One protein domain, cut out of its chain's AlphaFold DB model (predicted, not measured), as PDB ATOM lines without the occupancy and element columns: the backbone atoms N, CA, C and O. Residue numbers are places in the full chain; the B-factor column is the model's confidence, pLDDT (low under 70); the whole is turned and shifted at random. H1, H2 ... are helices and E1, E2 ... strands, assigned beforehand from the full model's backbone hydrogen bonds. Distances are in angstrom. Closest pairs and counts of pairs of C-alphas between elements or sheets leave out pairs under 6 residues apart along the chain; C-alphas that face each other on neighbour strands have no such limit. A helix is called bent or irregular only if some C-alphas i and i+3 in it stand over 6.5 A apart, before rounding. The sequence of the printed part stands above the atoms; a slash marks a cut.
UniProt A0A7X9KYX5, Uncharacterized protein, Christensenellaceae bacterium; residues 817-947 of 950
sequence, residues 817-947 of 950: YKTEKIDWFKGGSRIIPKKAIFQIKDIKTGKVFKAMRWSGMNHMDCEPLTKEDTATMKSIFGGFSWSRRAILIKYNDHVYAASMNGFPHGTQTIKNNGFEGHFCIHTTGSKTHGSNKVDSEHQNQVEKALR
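AT A GLANCE: This is residues 817 to 947 of the 950 residues of an uncharacterized protein of Christensenellaceae bacterium (UniProt A0A7X9KYX5). Six strands, E1 to E6, ring a closed barrel; H3 packs on its outside over E5, H2 covers one end, and the irregular H1 sits near the other end. The 131 printed residues run H1 E1 E2 E3 H2 E4 E5 E6 H3, mixed in class. Round the antiparallel ring go E1, E2, E3, E6, E5, E4 and back to E1. The whole is compact, with a radius of gyration of the C-alphas of 13.0 A and spans of 35 by 29 by 26 A.

HOW THE PARTS SIT: Look first at the meander of E1 (837 to 842), E2 (848 to 855) and E3 (860 to 864), each strand the antiparallel neighbour of the one before; within hydrogen-bond range are N 840 and O 849, 2.9 A, and N 852 and O 863, 2.9 A. The second meander is E4 (881 to 891), E5 (894 to 902) and E6 (919 to 922), with N 887 and O 898 at 3.0 A and N 922 and O 899 at 2.8 A. E3 and E6 are antiparallel neighbours, with N 862 and O 919 within hydrogen-bond range at 3.0 A; E4 and E1 are antiparallel neighbours too, with N 841 and O 888 within hydrogen-bond range at 2.9 A. H3 (936 to 945) is on the barrel, outside it, at a height of 7.5 A; its Gln 941 and Ala 886 of E4 have the closest C-alphas, 4.4 A. H2 (867 to 877) lies outside at 7.6 A, only just over E3, where 3 of its C-alphas fall; the closest C-alphas of H2 and E2 are those of Asp 869 and Phe 849, 5.0 A. H1 (824 to 831) is on the barrel too; its Ser 829 and Met 860 of E3 have the closest C-alphas, 7.7 A. In H2 and H3 every O i to N i+4 pair is within hydrogen-bond range, in H1 1 of 4, beside 2 of 5 O i to N i+3 pairs.

IN THESE COORDINATES: Find C-alpha 824 at (477.081, 213.186, 867.687), where H1 begins; C-alphas 826 and 829 are 7.8 A apart, and H1 is irregular. E4 runs 24.6 A and bends by 79 degrees at residue 884; E5 runs 23.0 A and bends by 63 degrees at residue 897. E2 is 21.4 A long, E1 16.6 A, H2 15.6 A. H3 runs 14.0 A to C-alpha 945 at (466.575, 220.850, 875.799).

THE WHOLE: The C-alphas of Asn 912 and Arg 947, the two farthest apart, are 35.4 A apart. The printed part has no cut; the links E5 to E6 and E6 to H3 are long. Residues 817, 827 and 836 have pLDDT under 70.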
ATOM      1  N   TYR A 817     455.746 216.406 869.814       55.91
ATOM      2  CA  TYR A 817     456.921 215.587 869.510       55.91
ATOM      3  C   TYR A 817     457.741 215.319 870.782       55.91
ATOM      4  O   TYR A 817     458.047 216.236 871.550       55.91
ATOM      5  N   LYS A 818     458.120 214.054 870.994       76.31
ATOM      6  CA  LYS A 818     459.074 213.669 872.036       76.31
ATOM      7  C   LYS A 818     460.457 214.166 871.624       76.31
ATOM      8  O   LYS A 818     460.929 213.813 870.550       76.31
ATOM      9  N   THR A 819     461.108 214.951 872.476       88.19
ATOM     10  CA  THR A 819     462.474 215.410 872.205       88.19
ATOM     11  C   THR A 819     463.465 214.260 872.377       88.19
ATOM     12  O   THR A 819     463.525 213.616 873.426       88.19
ATOM     13  N   GLU A 820     464.251 214.004 871.339       91.19
ATOM     14  CA  GLU A 820     465.199 212.898 871.252       91.19
ATOM     15  C   GLU A 820     466.643 213.328 871.554       91.19
ATOM     16  O   GLU A 820     467.054 214.472 871.318       91.19
ATOM     17  N   LYS A 821     467.434 212.378 872.071       90.88
ATOM     18  CA  LYS A 821     468.844 212.561 872.433       90.88
ATOM     19  C   LYS A 821     469.759 212.044 871.328       90.88
ATOM     20  O   LYS A 821     469.892 210.837 871.152       90.88
ATOM     21  N   ILE A 822     470.436 212.959 870.637       87.56
ATOM     22  CA  ILE A 822     471.438 212.622 869.620       87.56
ATOM     23  C   ILE A 822     472.852 212.661 870.217       87.56
ATOM     24  O   ILE A 822     473.364 213.734 870.542       87.56
ATOM     25  N   ASP A 823     473.522 211.507 870.258       90.94
ATOM     26  CA  ASP A 823     474.984 211.417 870.378       90.94
ATOM     27  C   ASP A 823     475.624 211.671 868.999       90.94
ATOM     28  O   ASP A 823     475.346 210.977 868.017       90.94
ATOM     29  N   TRP A 824     476.466 212.703 868.922       91.69
ATOM     30  CA  TRP A 824     477.081 213.186 867.687       91.69
ATOM     31  C   TRP A 824     477.915 212.123 866.959       91.69
ATOM     32  O   TRP A 824     477.863 212.007 865.728       91.69
ATOM     33  N   PHE A 825     478.683 211.339 867.715       88.50
ATOM     34  CA  PHE A 825     479.624 210.368 867.165       88.50
ATOM     35  C   PHE A 825     478.966 209.002 866.941       88.50
ATOM     36  O   PHE A 825     479.301 208.321 865.973       88.50
ATOM     37  N   LYS A 826     477.937 208.641 867.722       85.56
ATOM     38  CA  LYS A 826     477.107 207.438 867.499       85.56
ATOM     39  C   LYS A 826     476.035 207.657 866.420       85.56
ATOM     40  O   LYS A 826     474.866 207.341 866.596       85.56
ATOM     41  N   GLY A 827     476.451 208.203 865.278       69.56
ATOM     42  CA  GLY A 827     475.613 208.404 864.093       69.56
ATOM     43  C   GLY A 827     474.861 209.734 864.018       69.56
ATOM     44  O   GLY A 827     474.401 210.077 862.931       69.56
ATOM     45  N   GLY A 828     474.803 210.530 865.090       71.44
ATOM     46  CA  GLY A 828     474.130 211.833 865.101       71.44
ATOM     47  C   GLY A 828     474.587 212.803 864.016       71.44
ATOM     48  O   GLY A 828     473.775 213.460 863.368       71.44
ATOM     49  N   SER A 829     475.887 212.792 863.733       78.31
ATOM     50  CA  SER A 829     476.540 213.497 862.626       78.31
ATOM     51  C   SER A 829     476.000 213.174 861.221       78.31
ATOM     52  O   SER A 829     476.348 213.893 860.281       78.31
ATOM     53  N   ARG A 830     475.147 212.152 861.060       79.00
ATOM     54  CA  ARG A 830     474.465 211.786 859.804       79.00
ATOM     55  C   ARG A 830     472.964 212.107 859.775       79.00
ATOM     56  O   ARG A 830     472.411 212.150 858.684       79.00
ATOM     57  N   ILE A 831     472.319 212.340 860.924       76.81
ATOM     58  CA  ILE A 831     470.849 212.477 861.024       76.81
ATOM     59  C   ILE A 831     470.338 213.734 860.303       76.81
ATOM     60  O   ILE A 831     469.337 213.678 859.599       76.81
ATOM     61  N   ILE A 832     471.058 214.851 860.430       81.19
ATOM     62  CA  ILE A 832     470.811 216.081 859.664       81.19
ATOM     63  C   ILE A 832     471.958 216.217 858.652       81.19
ATOM     64  O   ILE A 832     473.049 216.636 859.053       81.19
ATOM     65  N   PRO A 833     471.797 215.819 857.376       70.31
ATOM     66  CA  PRO A 833     472.894 215.813 856.408       70.31
ATOM     67  C   PRO A 833     473.378 217.228 856.038       70.31
ATOM     68  O   PRO A 833     472.738 218.236 856.338       70.31
ATOM     69  N   LYS A 834     474.541 217.328 855.379       80.12
ATOM     70  CA  LYS A 834     475.017 218.616 854.839       80.12
ATOM     71  C   LYS A 834     474.039 219.134 853.776       80.12
ATOM     72  O   LYS A 834     473.467 218.346 853.030       80.12
ATOM     73  N   LYS A 835     473.872 220.457 853.714       73.06
ATOM     74  CA  LYS A 835     472.841 221.198 852.962       73.06
ATOM     75  C   LYS A 835     471.389 220.960 853.412       73.06
ATOM     76  O   LYS A 835     470.488 221.548 852.823       73.06
ATOM     77  N   ALA A 836     471.130 220.170 854.461       65.75
ATOM     78  CA  ALA A 836     469.785 220.063 855.024       65.75
ATOM     79  C   ALA A 836     469.338 221.398 855.636       65.75
ATOM     80  O   ALA A 836     470.101 222.042 856.361       65.75
ATOM     81  N   ILE A 837     468.084 221.771 855.371       72.62
ATOM     82  CA  ILE A 837     467.405 222.929 855.961       72.62
ATOM     83  C   ILE A 837     466.468 222.427 857.062       72.62
ATOM     84  O   ILE A 837     465.718 221.473 856.858       72.62
ATOM     85  N   PHE A 838     466.494 223.077 858.222       78.75
ATOM     86  CA  PHE A 838     465.711 222.701 859.399       78.75
ATOM     87  C   PHE A 838     465.264 223.933 860.196       78.75
ATOM     88  O   PHE A 838     465.706 225.058 859.944       78.75
ATOM     89  N   GLN A 839     464.358 223.727 861.156       87.19
ATOM     90  CA  GLN A 839     463.913 224.775 862.078       87.19
ATOM     91  C   GLN A 839     464.636 224.655 863.422       87.19
ATOM     92  O   GLN A 839     464.821 223.553 863.936       87.19
ATOM     93  N   ILE A 840     464.988 225.796 864.011       92.69
ATOM     94  CA  ILE A 840     465.561 225.921 865.355       92.69
ATOM     95  C   ILE A 840     464.572 226.691 866.226       92.69
ATOM     96  O   ILE A 840     464.165 227.784 865.836       92.69
ATOM     97  N   LYS A 841     464.230 226.162 867.405       93.69
ATOM     98  CA  LYS A 841     463.440 226.843 868.444       93.69
ATOM     99  C   LYS A 841     464.320 227.107 869.665       93.69
ATOM    100  O   LYS A 841     464.834 226.161 870.261       93.69
ATOM    101  N   ASP A 842     464.488 228.370 870.058       95.62
ATOM    102  CA  ASP A 842     465.147 228.718 871.325       95.62
ATOM    103  C   ASP A 842     464.180 228.566 872.499       95.62
ATOM    104  O   ASP A 842     463.112 229.172 872.528       95.62
ATOM    105  N   ILE A 843     464.572 227.773 873.496       91.81
ATOM    106  CA  ILE A 843     463.675 227.389 874.593       91.81
ATOM    107  C   ILE A 843     463.389 228.560 875.542       91.81
ATOM    108  O   ILE A 843     462.290 228.653 876.080       91.81
ATOM    109  N   LYS A 844     464.340 229.489 875.730       89.25
ATOM    110  CA  LYS A 844     464.170 230.629 876.652       89.25
ATOM    111  C   LYS A 844     463.231 231.713 876.103       89.25
ATOM    112  O   LYS A 844     462.624 232.430 876.890       89.25
ATOM    113  N   THR A 845     463.140 231.875 874.782       87.19
ATOM    114  CA  THR A 845     462.341 232.937 874.137       87.19
ATOM    115  C   THR A 845     461.187 232.419 873.283       87.19
ATOM    116  O   THR A 845     460.407 233.224 872.784       87.19
ATOM    117  N   GLY A 846     461.093 231.106 873.055       83.19
ATOM    118  CA  GLY A 846     460.105 230.480 872.170       83.19
ATOM    119  C   GLY A 846     460.310 230.753 870.673       83.19
ATOM    120  O   GLY A 846     459.652 230.117 869.853       83.19
ATOM    121  N   LYS A 847     461.218 231.668 870.305       79.12
ATOM    122  CA  LYS A 847     461.442 232.125 868.927       79.12
ATOM    123  C   LYS A 847     461.959 230.997 868.036       79.12
ATOM    124  O   LYS A 847     462.860 230.251 868.429       79.12
ATOM    125  N   VAL A 848     461.421 230.934 866.818       88.44
ATOM    126  CA  VAL A 848     461.770 229.940 865.795       88.44
ATOM    127  C   VAL A 848     462.393 230.628 864.583       88.44
ATOM    128  O   VAL A 848     461.865 231.631 864.111       88.44
ATOM    129  N   PHE A 849     463.483 230.076 864.049       84.06
ATOM    130  CA  PHE A 849     464.097 230.510 862.787       84.06
ATOM    131  C   PHE A 849     464.567 229.311 861.953       84.06
ATOM    132  O   PHE A 849     464.649 228.188 862.459       84.06
ATOM    133  N   LYS A 850     464.843 229.522 860.661       83.00
ATOM    134  CA  LYS A 850     465.402 228.490 859.771       83.00
ATOM    135  C   LYS A 850     466.919 228.599 859.649       83.00
ATOM    136  O   LYS A 850     467.468 229.696 859.547       83.00
ATOM    137  N   ALA A 851     467.576 227.448 859.576       83.94
ATOM    138  CA  ALA A 851     469.001 227.339 859.286       83.94
ATOM    139  C   ALA A 851     469.283 226.196 858.300       83.94
ATOM    140  O   ALA A 851     468.493 225.258 858.172       83.94
ATOM    141  N   MET A 852     470.424 226.280 857.622       89.44
ATOM    142  CA  MET A 852     471.011 225.210 856.820       89.44
ATOM    143  C   MET A 852     472.259 224.675 857.531       89.44
ATOM    144  O   MET A 852     473.084 225.469 857.983       89.44
ATOM    145  N   ARG A 853     472.464 223.352 857.571       90.38
ATOM    146  CA  ARG A 853     473.778 222.782 857.927       90.38
ATOM    147  C   ARG A 853     474.712 222.909 856.727       90.38
ATOM    148  O   ARG A 853     474.530 222.201 855.740       90.38
ATOM    149  N   TRP A 854     475.748 223.733 856.821       80.50
ATOM    150  CA  TRP A 854     476.816 223.768 855.823       80.50
ATOM    151  C   TRP A 854     477.742 222.550 855.960       80.50
ATOM    152  O   TRP A 854     477.888 221.756 855.028       80.50
ATOM    153  N   SER A 855     478.356 222.370 857.133       83.19
ATOM    154  CA  SER A 855     479.453 221.409 857.314       83.19
ATOM    155  C   SER A 855     479.501 220.827 858.737       83.19
ATOM    156  O   SER A 855     478.478 220.363 859.243       83.19
ATOM    157  N   GLY A 856     480.671 220.776 859.370       83.62
ATOM    158  CA  GLY A 856     480.853 220.326 860.745       83.62
ATOM    159  C   GLY A 856     481.246 218.855 860.876       83.62
ATOM    160  O   GLY A 856     480.510 217.961 860.447       83.62
ATOM    161  N   MET A 857     482.423 218.621 861.469       83.44
ATOM    162  CA  MET A 857     482.975 217.294 861.802       83.44
ATOM    163  C   MET A 857     482.740 216.924 863.276       83.44
ATOM    164  O   MET A 857     482.412 215.783 863.590       83.44
ATOM    165  N   ASN A 858     482.883 217.899 864.176       89.31
ATOM    166  CA  ASN A 858     482.809 217.736 865.635       89.31
ATOM    167  C   ASN A 858     481.461 218.172 866.250       89.31
ATOM    168  O   ASN A 858     481.149 217.826 867.389       89.31
ATOM    169  N   HIS A 859     480.690 218.943 865.489       93.06
ATOM    170  CA  HIS A 859     479.353 219.485 865.744       93.06
ATOM    171  C   HIS A 859     478.791 219.931 864.372       93.06
ATOM    172  O   HIS A 859     479.437 219.664 863.356       93.06
ATOM    173  N   MET A 860     477.629 220.586 864.290       93.38
ATOM    174  CA  MET A 860     477.112 221.129 863.021       93.38
ATOM    175  C   MET A 860     477.547 222.582 862.807       93.38
ATOM    176  O   MET A 860     477.252 223.432 863.647       93.38
ATOM    177  N   ASP A 861     478.180 222.858 861.664       93.75
ATOM    178  CA  ASP A 861     478.396 224.225 861.167       93.75
ATOM    179  C   ASP A 861     477.138 224.665 860.413       93.75
ATOM    180  O   ASP A 861     476.762 224.018 859.426       93.75
ATOM    181  N   CYS A 862     476.480 225.730 860.873       94.12
ATOM    182  CA  CYS A 862     475.154 226.136 860.405       94.12
ATOM    183  C   CYS A 862     475.089 227.613 860.004       94.12
ATOM    184  O   CYS A 862     475.761 228.450 860.595       94.12
ATOM    185  N   GLU A 863     474.226 227.951 859.049       91.94
ATOM    186  CA  GLU A 863     473.980 229.332 858.612       91.94
ATOM    187  C   GLU A 863     472.476 229.645 858.677       91.94
ATOM    188  O   GLU A 863     471.675 228.788 858.284       91.94
ATOM    189  N   PRO A 864     472.045 230.829 859.161       91.44
ATOM    190  CA  PRO A 864     470.646 231.240 859.078       91.44
ATOM    191  C   PRO A 864     470.232 231.362 857.609       91.44
ATOM    192  O   PRO A 864     471.001 231.861 856.782       91.44
ATOM    193  N   LEU A 865     469.030 230.891 857.274       83.38
ATOM    194  CA  LEU A 865     468.637 230.712 855.874       83.38
ATOM    195  C   LEU A 865     468.406 232.049 855.146       83.38
ATOM    196  O   LEU A 865     468.795 232.182 853.989       83.38
ATOM    197  N   THR A 866     467.807 233.043 855.809       81.50
ATOM    198  CA  THR A 866     467.598 234.395 855.258       81.50
ATOM    199  C   THR A 866     467.926 235.504 856.265       81.50
ATOM    200  O   THR A 866     468.159 235.261 857.451       81.50
ATOM    201  N   LYS A 867     467.892 236.760 855.801       80.19
ATOM    202  CA  LYS A 867     468.130 237.970 856.607       80.19
ATOM    203  C   LYS A 867     467.182 238.095 857.808       80.19
ATOM    204  O   LYS A 867     467.586 238.571 858.869       80.19
ATOM    205  N   GLU A 868     465.962 237.585 857.682       76.81
ATOM    206  CA  GLU A 868     464.940 237.547 858.733       76.81
ATOM    207  C   GLU A 868     465.241 236.454 859.769       76.81
ATOM    208  O   GLU A 868     464.989 236.652 860.958       76.81
ATOM    209  N   ASP A 869     465.830 235.323 859.355       81.69
ATOM    210  CA  ASP A 869     466.306 234.296 860.294       81.69
ATOM    211  C   ASP A 869     467.490 234.833 861.109       81.69
ATOM    212  O   ASP A 869     467.526 234.680 862.329       81.69
ATOM    213  N   THR A 870     468.406 235.558 860.462       86.44
ATOM    214  CA  THR A 870     469.516 236.251 861.128       86.44
ATOM    215  C   THR A 870     469.033 237.333 862.092       86.44
ATOM    216  O   THR A 870     469.537 237.423 863.212       86.44
ATOM    217  N   ALA A 871     468.046 238.146 861.704       83.69
ATOM    218  CA  ALA A 871     467.431 239.133 862.591       83.69
ATOM    219  C   ALA A 871     466.744 238.457 863.792       83.69
ATOM    220  O   ALA A 871     466.913 238.894 864.935       83.69
ATOM    221  N   THR A 872     466.054 237.338 863.554       78.12
ATOM    222  CA  THR A 872     465.449 236.521 864.613       78.12
ATOM    223  C   THR A 872     466.517 235.995 865.569       78.12
ATOM    224  O   THR A 872     466.382 236.201 866.776       78.12
ATOM    225  N   MET A 873     467.620 235.430 865.063       91.81
ATOM    226  CA  MET A 873     468.733 234.952 865.887       91.81
ATOM    227  C   MET A 873     469.396 236.086 866.681       91.81
ATOM    228  O   MET A 873     469.562 235.953 867.894       91.81
ATOM    229  N   LYS A 874     469.668 237.247 866.068       92.06
ATOM    230  CA  LYS A 874     470.138 238.443 866.797       92.06
ATOM    231  C   LYS A 874     469.190 238.804 867.948       92.06
ATOM    232  O   LYS A 874     469.636 239.065 869.062       92.06
ATOM    233  N   SER A 875     467.877 238.721 867.725       89.50
ATOM    234  CA  SER A 875     466.848 239.000 868.738       89.50
ATOM    235  C   SER A 875     466.662 237.911 869.817       89.50
ATOM    236  O   SER A 875     465.885 238.113 870.755       89.50
ATOM    237  N   ILE A 876     467.327 236.756 869.697       92.12
ATOM    238  CA  ILE A 876     467.405 235.708 870.735       92.12
ATOM    239  C   ILE A 876     468.551 236.019 871.715       92.12
ATOM    240  O   ILE A 876     468.433 235.755 872.916       92.12
ATOM    241  N   PHE A 877     469.640 236.599 871.202       91.44
ATOM    242  CA  PHE A 877     470.884 236.877 871.926       91.44
ATOM    243  C   PHE A 877     471.066 238.335 872.378       91.44
ATOM    244  O   PHE A 877     471.898 238.580 873.245       91.44
ATOM    245  N   GLY A 878     470.313 239.288 871.817       88.44
ATOM    246  CA  GLY A 878     470.544 240.730 872.003       88.44
ATOM    247  C   GLY A 878     471.647 241.300 871.098       88.44
ATOM    248  O   GLY A 878     472.160 242.381 871.358       88.44
ATOM    249  N   GLY A 879     472.032 240.565 870.053       91.50
ATOM    250  CA  GLY A 879     473.205 240.821 869.216       91.50
ATOM    251  C   GLY A 879     473.753 239.508 868.652       91.50
ATOM    252  O   GLY A 879     473.030 238.518 868.576       91.50
ATOM    253  N   PHE A 880     475.031 239.475 868.284       92.56
ATOM    254  CA  PHE A 880     475.759 238.218 868.081       92.56
ATOM    255  C   PHE A 880     476.472 237.828 869.381       92.56
ATOM    256  O   PHE A 880     477.031 238.694 870.050       92.56
ATOM    257  N   SER A 881     476.447 236.547 869.770       92.56
ATOM    258  CA  SER A 881     477.007 236.118 871.063       92.56
ATOM    259  C   SER A 881     477.463 234.657 871.100       92.56
ATOM    260  O   SER A 881     476.824 233.766 870.542       92.56
ATOM    261  N   TRP A 882     478.553 234.418 871.834       92.56
ATOM    262  CA  TRP A 882     479.108 233.095 872.139       92.56
ATOM    263  C   TRP A 882     478.406 232.361 873.299       92.56
ATOM    264  O   TRP A 882     478.778 231.228 873.616       92.56
ATOM    265  N   SER A 883     477.409 232.973 873.950       92.75
ATOM    266  CA  SER A 883     476.640 232.334 875.029       92.75
ATOM    267  C   SER A 883     475.961 231.043 874.555       92.75
ATOM    268  O   SER A 883     475.391 230.997 873.467       92.75
ATOM    269  N   ARG A 884     475.959 229.995 875.386       95.44
ATOM    270  CA  ARG A 884     475.307 228.718 875.056       95.44
ATOM    271  C   ARG A 884     473.802 228.794 875.336       95.44
ATOM    272  O   ARG A 884     473.390 229.073 876.463       95.44
ATOM    273  N   ARG A 885     472.966 228.498 874.336       96.25
ATOM    274  CA  ARG A 885     471.496 228.402 874.463       96.25
ATOM    275  C   ARG A 885     471.023 226.963 874.338       96.25
ATOM    276  O   ARG A 885     471.590 226.212 873.548       96.25
ATOM    277  N   ALA A 886     469.991 226.593 875.092       97.38
ATOM    278  CA  ALA A 886     469.248 225.353 874.887       97.38
ATOM    279  C   ALA A 886     468.269 225.549 873.727       97.38
ATOM    280  O   ALA A 886     467.468 226.491 873.743       97.38
ATOM    281  N   ILE A 887     468.337 224.669 872.730       97.56
ATOM    282  CA  ILE A 887     467.477 224.726 871.550       97.56
ATOM    283  C   ILE A 887     466.879 223.361 871.228       97.56
ATOM    284  O   ILE A 887     467.454 222.314 871.530       97.56
ATOM    285  N   LEU A 888     465.743 223.392 870.549       95.62
ATOM    286  CA  LEU A 888     465.213 222.243 869.833       95.62
ATOM    287  C   LEU A 888     465.487 222.419 868.342       95.62
ATOM    288  O   LEU A 888     465.394 223.531 867.818       95.62
ATOM    289  N   ILE A 889     465.793 221.320 867.661       93.69
ATOM    290  CA  ILE A 889     465.857 221.252 866.199       93.69
ATOM    291  C   ILE A 889     464.683 220.412 865.711       93.69
ATOM    292  O   ILE A 889     464.508 219.302 866.207       93.69
ATOM    293  N   LYS A 890     463.930 220.892 864.717       84.75
ATOM    294  CA  LYS A 890     462.923 220.090 864.012       84.75
ATOM    295  C   LYS A 890     463.359 219.797 862.578       84.75
ATOM    296  O   LYS A 890     463.620 220.722 861.805       84.75
ATOM    297  N   TYR A 891     463.403 218.511 862.240       82.12
ATOM    298  CA  TYR A 891     463.792 217.985 860.931       82.12
ATOM    299  C   TYR A 891     463.103 216.629 860.695       82.12
ATOM    300  O   TYR A 891     463.041 215.824 861.618       82.12
ATOM    301  N   ASN A 892     462.568 216.394 859.491       71.12
ATOM    302  CA  ASN A 892     461.886 215.154 859.074       71.12
ATOM    303  C   ASN A 892     460.931 214.550 860.131       71.12
ATOM    304  O   ASN A 892     461.038 213.381 860.477       71.12
ATOM    305  N   ASP A 893     460.022 215.370 860.673       73.81
ATOM    306  CA  ASP A 893     459.061 215.003 861.735       73.81
ATOM    307  C   ASP A 893     459.646 214.477 863.067       73.81
ATOM    308  O   ASP A 893     458.895 214.094 863.962       73.81
ATOM    309  N   HIS A 894     460.960 214.572 863.268       80.69
ATOM    310  CA  HIS A 894     461.607 214.389 864.565       80.69
ATOM    311  C   HIS A 894     461.960 215.731 865.219       80.69
ATOM    312  O   HIS A 894     462.074 216.772 864.558       80.69
ATOM    313  N   VAL A 895     462.162 215.698 866.540       89.31
ATOM    314  CA  VAL A 895     462.604 216.845 867.342       89.31
ATOM    315  C   VAL A 895     463.793 216.440 868.203       89.31
ATOM    316  O   VAL A 895     463.711 215.505 868.995       89.31
ATOM    317  N   TYR A 896     464.895 217.173 868.079       93.38
ATOM    318  CA  TYR A 896     466.175 216.828 868.691       93.38
ATOM    319  C   TYR A 896     466.637 217.891 869.685       93.38
ATOM    320  O   TYR A 896     466.595 219.089 869.395       93.38
ATOM    321  N   ALA A 897     467.130 217.447 870.842       96.38
ATOM    322  CA  ALA A 897     467.778 218.323 871.809       96.38
ATOM    323  C   ALA A 897     469.169 218.743 871.325       96.38
ATOM    324  O   ALA A 897     470.018 217.900 871.020       96.38
ATOM    325  N   ALA A 898     469.422 220.048 871.309       97.56
ATOM    326  CA  ALA A 898     470.702 220.609 870.912       97.56
ATOM    327  C   ALA A 898     471.032 221.887 871.703       97.56
ATOM    328  O   ALA A 898     470.251 222.390 872.516       97.56
ATOM    329  N   SER A 899     472.216 222.434 871.455       98.12
ATOM    330  CA  SER A 899     472.628 223.736 871.960       98.12
ATOM    331  C   SER A 899     473.365 224.531 870.891       98.12
ATOM    332  O   SER A 899     474.218 223.983 870.199       98.12
ATOM    333  N   MET A 900     473.075 225.828 870.785       96.62
ATOM    334  CA  MET A 900     473.748 226.734 869.850       96.62
ATOM    335  C   MET A 900     474.480 227.871 870.566       96.62
ATOM    336  O   MET A 900     474.101 228.266 871.674       96.62
ATOM    337  N   ASN A 901     475.485 228.422 869.891       93.31
ATOM    338  CA  ASN A 901     475.873 229.826 870.030       93.31
ATOM    339  C   ASN A 901     475.332 230.615 868.819       93.31
ATOM    340  O   ASN A 901     474.773 230.022 867.900       93.31
ATOM    341  N   GLY A 902     475.445 231.943 868.829       89.00
ATOM    342  CA  GLY A 902     474.919 232.820 867.778       89.00
ATOM    343  C   GLY A 902     475.933 233.851 867.296       89.00
ATOM    344  O   GLY A 902     475.548 234.990 867.035       89.00
ATOM    345  N   PHE A 903     477.220 233.494 867.244       92.88
ATOM    346  CA  PHE A 903     478.285 234.379 866.769       92.88
ATOM    347  C   PHE A 903     478.824 233.898 865.407       92.88
ATOM    348  O   PHE A 903     479.217 232.732 865.305       92.88
ATOM    349  N   PRO A 904     478.840 234.751 864.362       93.00
ATOM    350  CA  PRO A 904     479.358 234.382 863.047       93.00
ATOM    351  C   PRO A 904     480.870 234.172 863.093       93.00
ATOM    352  O   PRO A 904     481.609 234.992 863.636       93.00
ATOM    353  N   HIS A 905     481.334 233.066 862.524       91.75
ATOM    354  CA  HIS A 905     482.755 232.756 862.390       91.75
ATOM    355  C   HIS A 905     482.992 231.779 861.234       91.75
ATOM    356  O   HIS A 905     482.066 231.124 860.762       91.75
ATOM    357  N   GLY A 906     484.239 231.640 860.784       87.12
ATOM    358  CA  GLY A 906     484.574 230.713 859.703       87.12
ATOM    359  C   GLY A 906     484.087 231.191 858.331       87.12
ATOM    360  O   GLY A 906     484.197 232.368 858.004       87.12
ATOM    361  N   THR A 907     483.621 230.266 857.493       84.38
ATOM    362  CA  THR A 907     483.276 230.540 856.087       84.38
ATOM    363  C   THR A 907     481.774 230.754 855.924       84.38
ATOM    364  O   THR A 907     480.995 229.901 856.332       84.38
ATOM    365  N   GLN A 908     481.375 231.854 855.282       84.88
ATOM    366  CA  GLN A 908     479.999 232.074 854.824       84.88
ATOM    367  C   GLN A 908     479.762 231.347 853.494       84.88
ATOM    368  O   GLN A 908     480.597 231.437 852.590       84.88
ATOM    369  N   THR A 909     478.611 230.693 853.329       82.56
ATOM    370  CA  THR A 909     478.211 230.071 852.054       82.56
ATOM    371  C   THR A 909     476.845 230.519 851.549       82.56
ATOM    372  O   THR A 909     476.641 230.572 850.333       82.56
ATOM    373  N   ILE A 910     475.939 230.947 852.432       78.75
ATOM    374  CA  ILE A 910     474.698 231.625 852.056       78.75
ATOM    375  C   ILE A 910     474.977 233.128 851.956       78.75
ATOM    376  O   ILE A 910     475.078 233.836 852.956       78.75
ATOM    377  N   LYS A 911     475.076 233.642 850.727       85.25
ATOM    378  CA  LYS A 911     475.175 235.089 850.482       85.25
ATOM    379  C   LYS A 911     473.859 235.797 850.827       85.25
ATOM    380  O   LYS A 911     472.783 235.214 850.737       85.25
ATOM    381  N   ASN A 912     473.946 237.081 851.171       82.69
ATOM    382  CA  ASN A 912     472.815 238.002 851.391       82.69
ATOM    383  C   ASN A 912     471.864 237.674 852.571       82.69
ATOM    384  O   ASN A 912     470.948 238.450 852.841       82.69
ATOM    385  N   ASN A 913     472.119 236.623 853.359       80.88
ATOM    386  CA  ASN A 913     471.413 236.339 854.622       80.88
ATOM    387  C   ASN A 913     471.786 237.293 855.784       80.88
ATOM    388  O   ASN A 913     471.286 237.133 856.896       80.88
ATOM    389  N   GLY A 914     472.681 238.263 855.569       87.62
ATOM    390  CA  GLY A 914     473.146 239.198 856.602       87.62
ATOM    391  C   GLY A 914     473.957 238.560 857.740       87.62
ATOM    392  O   GLY A 914     474.044 239.159 858.817       87.62
ATOM    393  N   PHE A 915     474.500 237.353 857.530       91.50
ATOM    394  CA  PHE A 915     475.267 236.587 858.510       91.50
ATOM    395  C   PHE A 915     476.605 236.119 857.917       91.50
ATOM    396  O   PHE A 915     476.648 235.269 857.036       91.50
ATOM    397  N   GLU A 916     477.702 236.699 858.398       90.44
ATOM    398  CA  GLU A 916     479.028 236.613 857.768       90.44
ATOM    399  C   GLU A 916     479.869 235.470 858.358       90.44
ATOM    400  O   GLU A 916     480.861 235.679 859.051       90.44
ATOM    401  N   GLY A 917     479.427 234.235 858.125       90.31
ATOM    402  CA  GLY A 917     480.091 233.011 858.578       90.31
ATOM    403  C   GLY A 917     479.075 231.916 858.882       90.31
ATOM    404  O   GLY A 917     477.932 231.989 858.438       90.31
ATOM    405  N   HIS A 918     479.463 230.945 859.702       93.38
ATOM    406  CA  HIS A 918     478.580 229.951 860.310       93.38
ATOM    407  C   HIS A 918     478.494 230.135 861.841       93.38
ATOM    408  O   HIS A 918     479.253 230.898 862.439       93.38
ATOM    409  N   PHE A 919     477.548 229.453 862.485       95.12
ATOM    410  CA  PHE A 919     477.438 229.295 863.941       95.12
ATOM    411  C   PHE A 919     477.425 227.805 864.314       95.12
ATOM    412  O   PHE A 919     477.060 226.956 863.496       95.12
ATOM    413  N   CYS A 920     477.831 227.467 865.542       93.56
ATOM    414  CA  CYS A 920     477.903 226.068 865.979       93.56
ATOM    415  C   CYS A 920     476.561 225.586 866.538       93.56
ATOM    416  O   CYS A 920     475.980 226.248 867.405       93.56
ATOM    417  N   ILE A 921     476.148 224.370 866.168       96.88
ATOM    418  CA  ILE A 921     475.119 223.612 866.889       96.88
ATOM    419  C   ILE A 921     475.680 222.275 867.387       96.88
ATOM    420  O   ILE A 921     476.105 221.427 866.605       96.88
ATOM    421  N   HIS A 922     475.636 222.087 868.703       97.00
ATOM    422  CA  HIS A 922     476.133 220.929 869.439       97.00
ATOM    423  C   HIS A 922     474.981 220.022 869.888       97.00
ATOM    424  O   HIS A 922     473.985 220.505 870.426       97.00
ATOM    425  N   THR A 923     475.143 218.708 869.742       96.12
ATOM    426  CA  THR A 923     474.286 217.690 870.372       96.12
ATOM    427  C   THR A 923     475.052 217.010 871.521       96.12
ATOM    428  O   THR A 923     476.101 217.504 871.963       96.12
ATOM    429  N   THR A 924     474.556 215.890 872.059       94.06
ATOM    430  CA  THR A 924     475.308 215.122 873.063       94.06
ATOM    431  C   THR A 924     476.650 214.655 872.486       94.06
ATOM    432  O   THR A 924     476.721 214.174 871.358       94.06
ATOM    433  N   GLY A 925     477.731 214.815 873.247       91.25
ATOM    434  CA  GLY A 925     479.085 214.414 872.851       91.25
ATOM    435  C   GLY A 925     479.767 215.304 871.801       91.25
ATOM    436  O   GLY A 925     480.944 215.086 871.524       91.25
ATOM    437  N   SER A 926     479.090 216.312 871.234       95.69
ATOM    438  CA  SER A 926     479.702 217.254 870.286       95.69
ATOM    439  C   SER A 926     480.866 218.041 870.901       95.69
ATOM    440  O   SER A 926     480.778 218.543 872.025       95.69
ATOM    441  N   LYS A 927     481.935 218.223 870.121       91.56
ATOM    442  CA  LYS A 927     483.175 218.916 870.509       91.56
ATOM    443  C   LYS A 927     483.284 220.284 869.834       91.56
ATOM    444  O   LYS A 927     482.752 220.471 868.745       91.56
ATOM    445  N   THR A 928     483.971 221.249 870.439       88.19
ATOM    446  CA  THR A 928     484.185 222.585 869.836       88.19
ATOM    447  C   THR A 928     485.286 222.578 868.771       88.19
ATOM    448  O   THR A 928     486.113 221.665 868.732       88.19
ATOM    449  N   HIS A 929     485.307 223.610 867.914       74.88
ATOM    450  CA  HIS A 929     486.365 223.809 866.909       74.88
ATOM    451  C   HIS A 929     487.744 223.976 867.556       74.88
ATOM    452  O   HIS A 929     488.648 223.194 867.284       74.88
ATOM    453  N   GLY A 930     487.897 224.967 868.442       71.06
ATOM    454  CA  GLY A 930     489.213 225.392 868.933       71.06
ATOM    455  C   GLY A 930     489.905 224.446 869.919       71.06
ATOM    456  O   GLY A 930     491.129 224.415 869.950       71.06
ATOM    457  N   SER A 931     489.165 223.674 870.728       81.69
ATOM    458  CA  SER A 931     489.773 222.803 871.754       81.69
ATOM    459  C   SER A 931     489.575 221.304 871.530       81.69
ATOM    460  O   SER A 931     490.154 220.513 872.273       81.69
ATOM    461  N   ASN A 932     488.768 220.895 870.539       87.19
ATOM    462  CA  ASN A 932     488.428 219.491 870.248       87.19
ATOM    463  C   ASN A 932     487.944 218.698 871.492       87.19
ATOM    464  O   ASN A 932     488.082 217.475 871.578       87.19
ATOM    465  N   LYS A 933     487.365 219.406 872.471       90.75
ATOM    466  CA  LYS A 933     486.819 218.869 873.726       90.75
ATOM    467  C   LYS A 933     485.307 219.058 873.765       90.75
ATOM    468  O   LYS A 933     484.763 219.949 873.111       90.75
ATOM    469  N   VAL A 934     484.637 218.201 874.533       92.19
ATOM    470  CA  VAL A 934     483.204 218.330 874.823       92.19
ATOM    471  C   VAL A 934     483.013 219.515 875.770       92.19
ATOM    472  O   VAL A 934     483.614 219.558 876.840       92.19
ATOM    473  N   ASP A 935     482.207 220.488 875.354       93.12
ATOM    474  CA  ASP A 935     481.938 221.719 876.104       93.12
ATOM    475  C   ASP A 935     480.784 221.493 877.089       93.12
ATOM    476  O   ASP A 935     479.659 221.183 876.688       93.12
ATOM    477  N   SER A 936     481.074 221.596 878.389       92.88
ATOM    478  CA  SER A 936     480.127 221.267 879.462       92.88
ATOM    479  C   SER A 936     478.927 222.212 879.507       92.88
ATOM    480  O   SER A 936     477.827 221.768 879.837       92.88
ATOM    481  N   GLU A 937     479.080 223.480 879.115       94.38
ATOM    482  CA  GLU A 937     477.947 224.397 878.970       94.38
ATOM    483  C   GLU A 937     477.004 223.940 877.857       94.38
ATOM    484  O   GLU A 937     475.805 223.808 878.103       94.38
ATOM    485  N   HIS A 938     477.519 223.629 876.663       95.94
ATOM    486  CA  HIS A 938     476.717 223.082 875.570       95.94
ATOM    487  C   HIS A 938     476.011 221.787 876.000       95.94
ATOM    488  O   HIS A 938     474.810 221.666 875.767       95.94
ATOM    489  N   GLN A 939     476.688 220.855 876.686       96.88
ATOM    490  CA  GLN A 939     476.030 219.639 877.197       96.88
ATOM    491  C   GLN A 939     474.922 219.958 878.216       96.88
ATOM    492  O   GLN A 939     473.816 219.435 878.097       96.88
ATOM    493  N   ASN A 940     475.160 220.879 879.154       96.06
ATOM    494  CA  ASN A 940     474.149 221.328 880.116       96.06
ATOM    495  C   ASN A 940     472.938 221.998 879.441       96.06
ATOM    496  O   ASN A 940     471.824 221.917 879.956       96.06
ATOM    497  N   GLN A 941     473.123 222.657 878.295       97.31
ATOM    498  CA  GLN A 941     472.017 223.194 877.501       97.31
ATOM    499  C   GLN A 941     471.291 222.103 876.684       97.31
ATOM    500  O   GLN A 941     470.069 222.167 876.574       97.31
ATOM    501  N   VAL A 942     471.982 221.065 876.191       96.44
ATOM    502  CA  VAL A 942     471.344 219.873 875.583       96.44
ATOM    503  C   VAL A 942     470.472 219.141 876.614       96.44
ATOM    504  O   VAL A 942     469.328 218.807 876.320       96.44
ATOM    505  N   GLU A 943     470.945 218.956 877.848       94.19
ATOM    506  CA  GLU A 943     470.160 218.321 878.924       94.19
ATOM    507  C   GLU A 943     468.940 219.152 879.365       94.19
ATOM    508  O   GLU A 943     467.922 218.590 879.768       94.19
ATOM    509  N   LYS A 944     468.998 220.486 879.246       93.94
ATOM    510  CA  LYS A 944     467.816 221.360 879.394       93.94
ATOM    511  C   LYS A 944     466.855 221.205 878.212       93.94
ATOM    512  O   LYS A 944     465.641 221.177 878.415       93.94
ATOM    513  N   ALA A 945     467.381 221.060 876.996       94.19
ATOM    514  CA  ALA A 945     466.575 220.850 875.799       94.19
ATOM    515  C   ALA A 945     465.822 219.512 875.811       94.19
ATOM    516  O   ALA A 945     464.639 219.494 875.486       94.19
ATOM    517  N   LEU A 946     466.433 218.429 876.301       92.38
ATOM    518  CA  LEU A 946     465.782 217.115 876.453       92.38
ATOM    519  C   LEU A 946     464.526 217.124 877.337       92.38
ATOM    520  O   LEU A 946     463.668 216.259 877.187       92.38
ATOM    521  N   ARG A 947     464.413 218.091 878.253       91.06
ATOM    522  CA  ARG A 947     463.269 218.246 879.172       91.06
ATOM    523  C   ARG A 947     462.159 219.137 878.601       91.06
ATOM    524  O   ARG A 947     461.131 219.314 879.245       91.06
TER     525      ARG A 947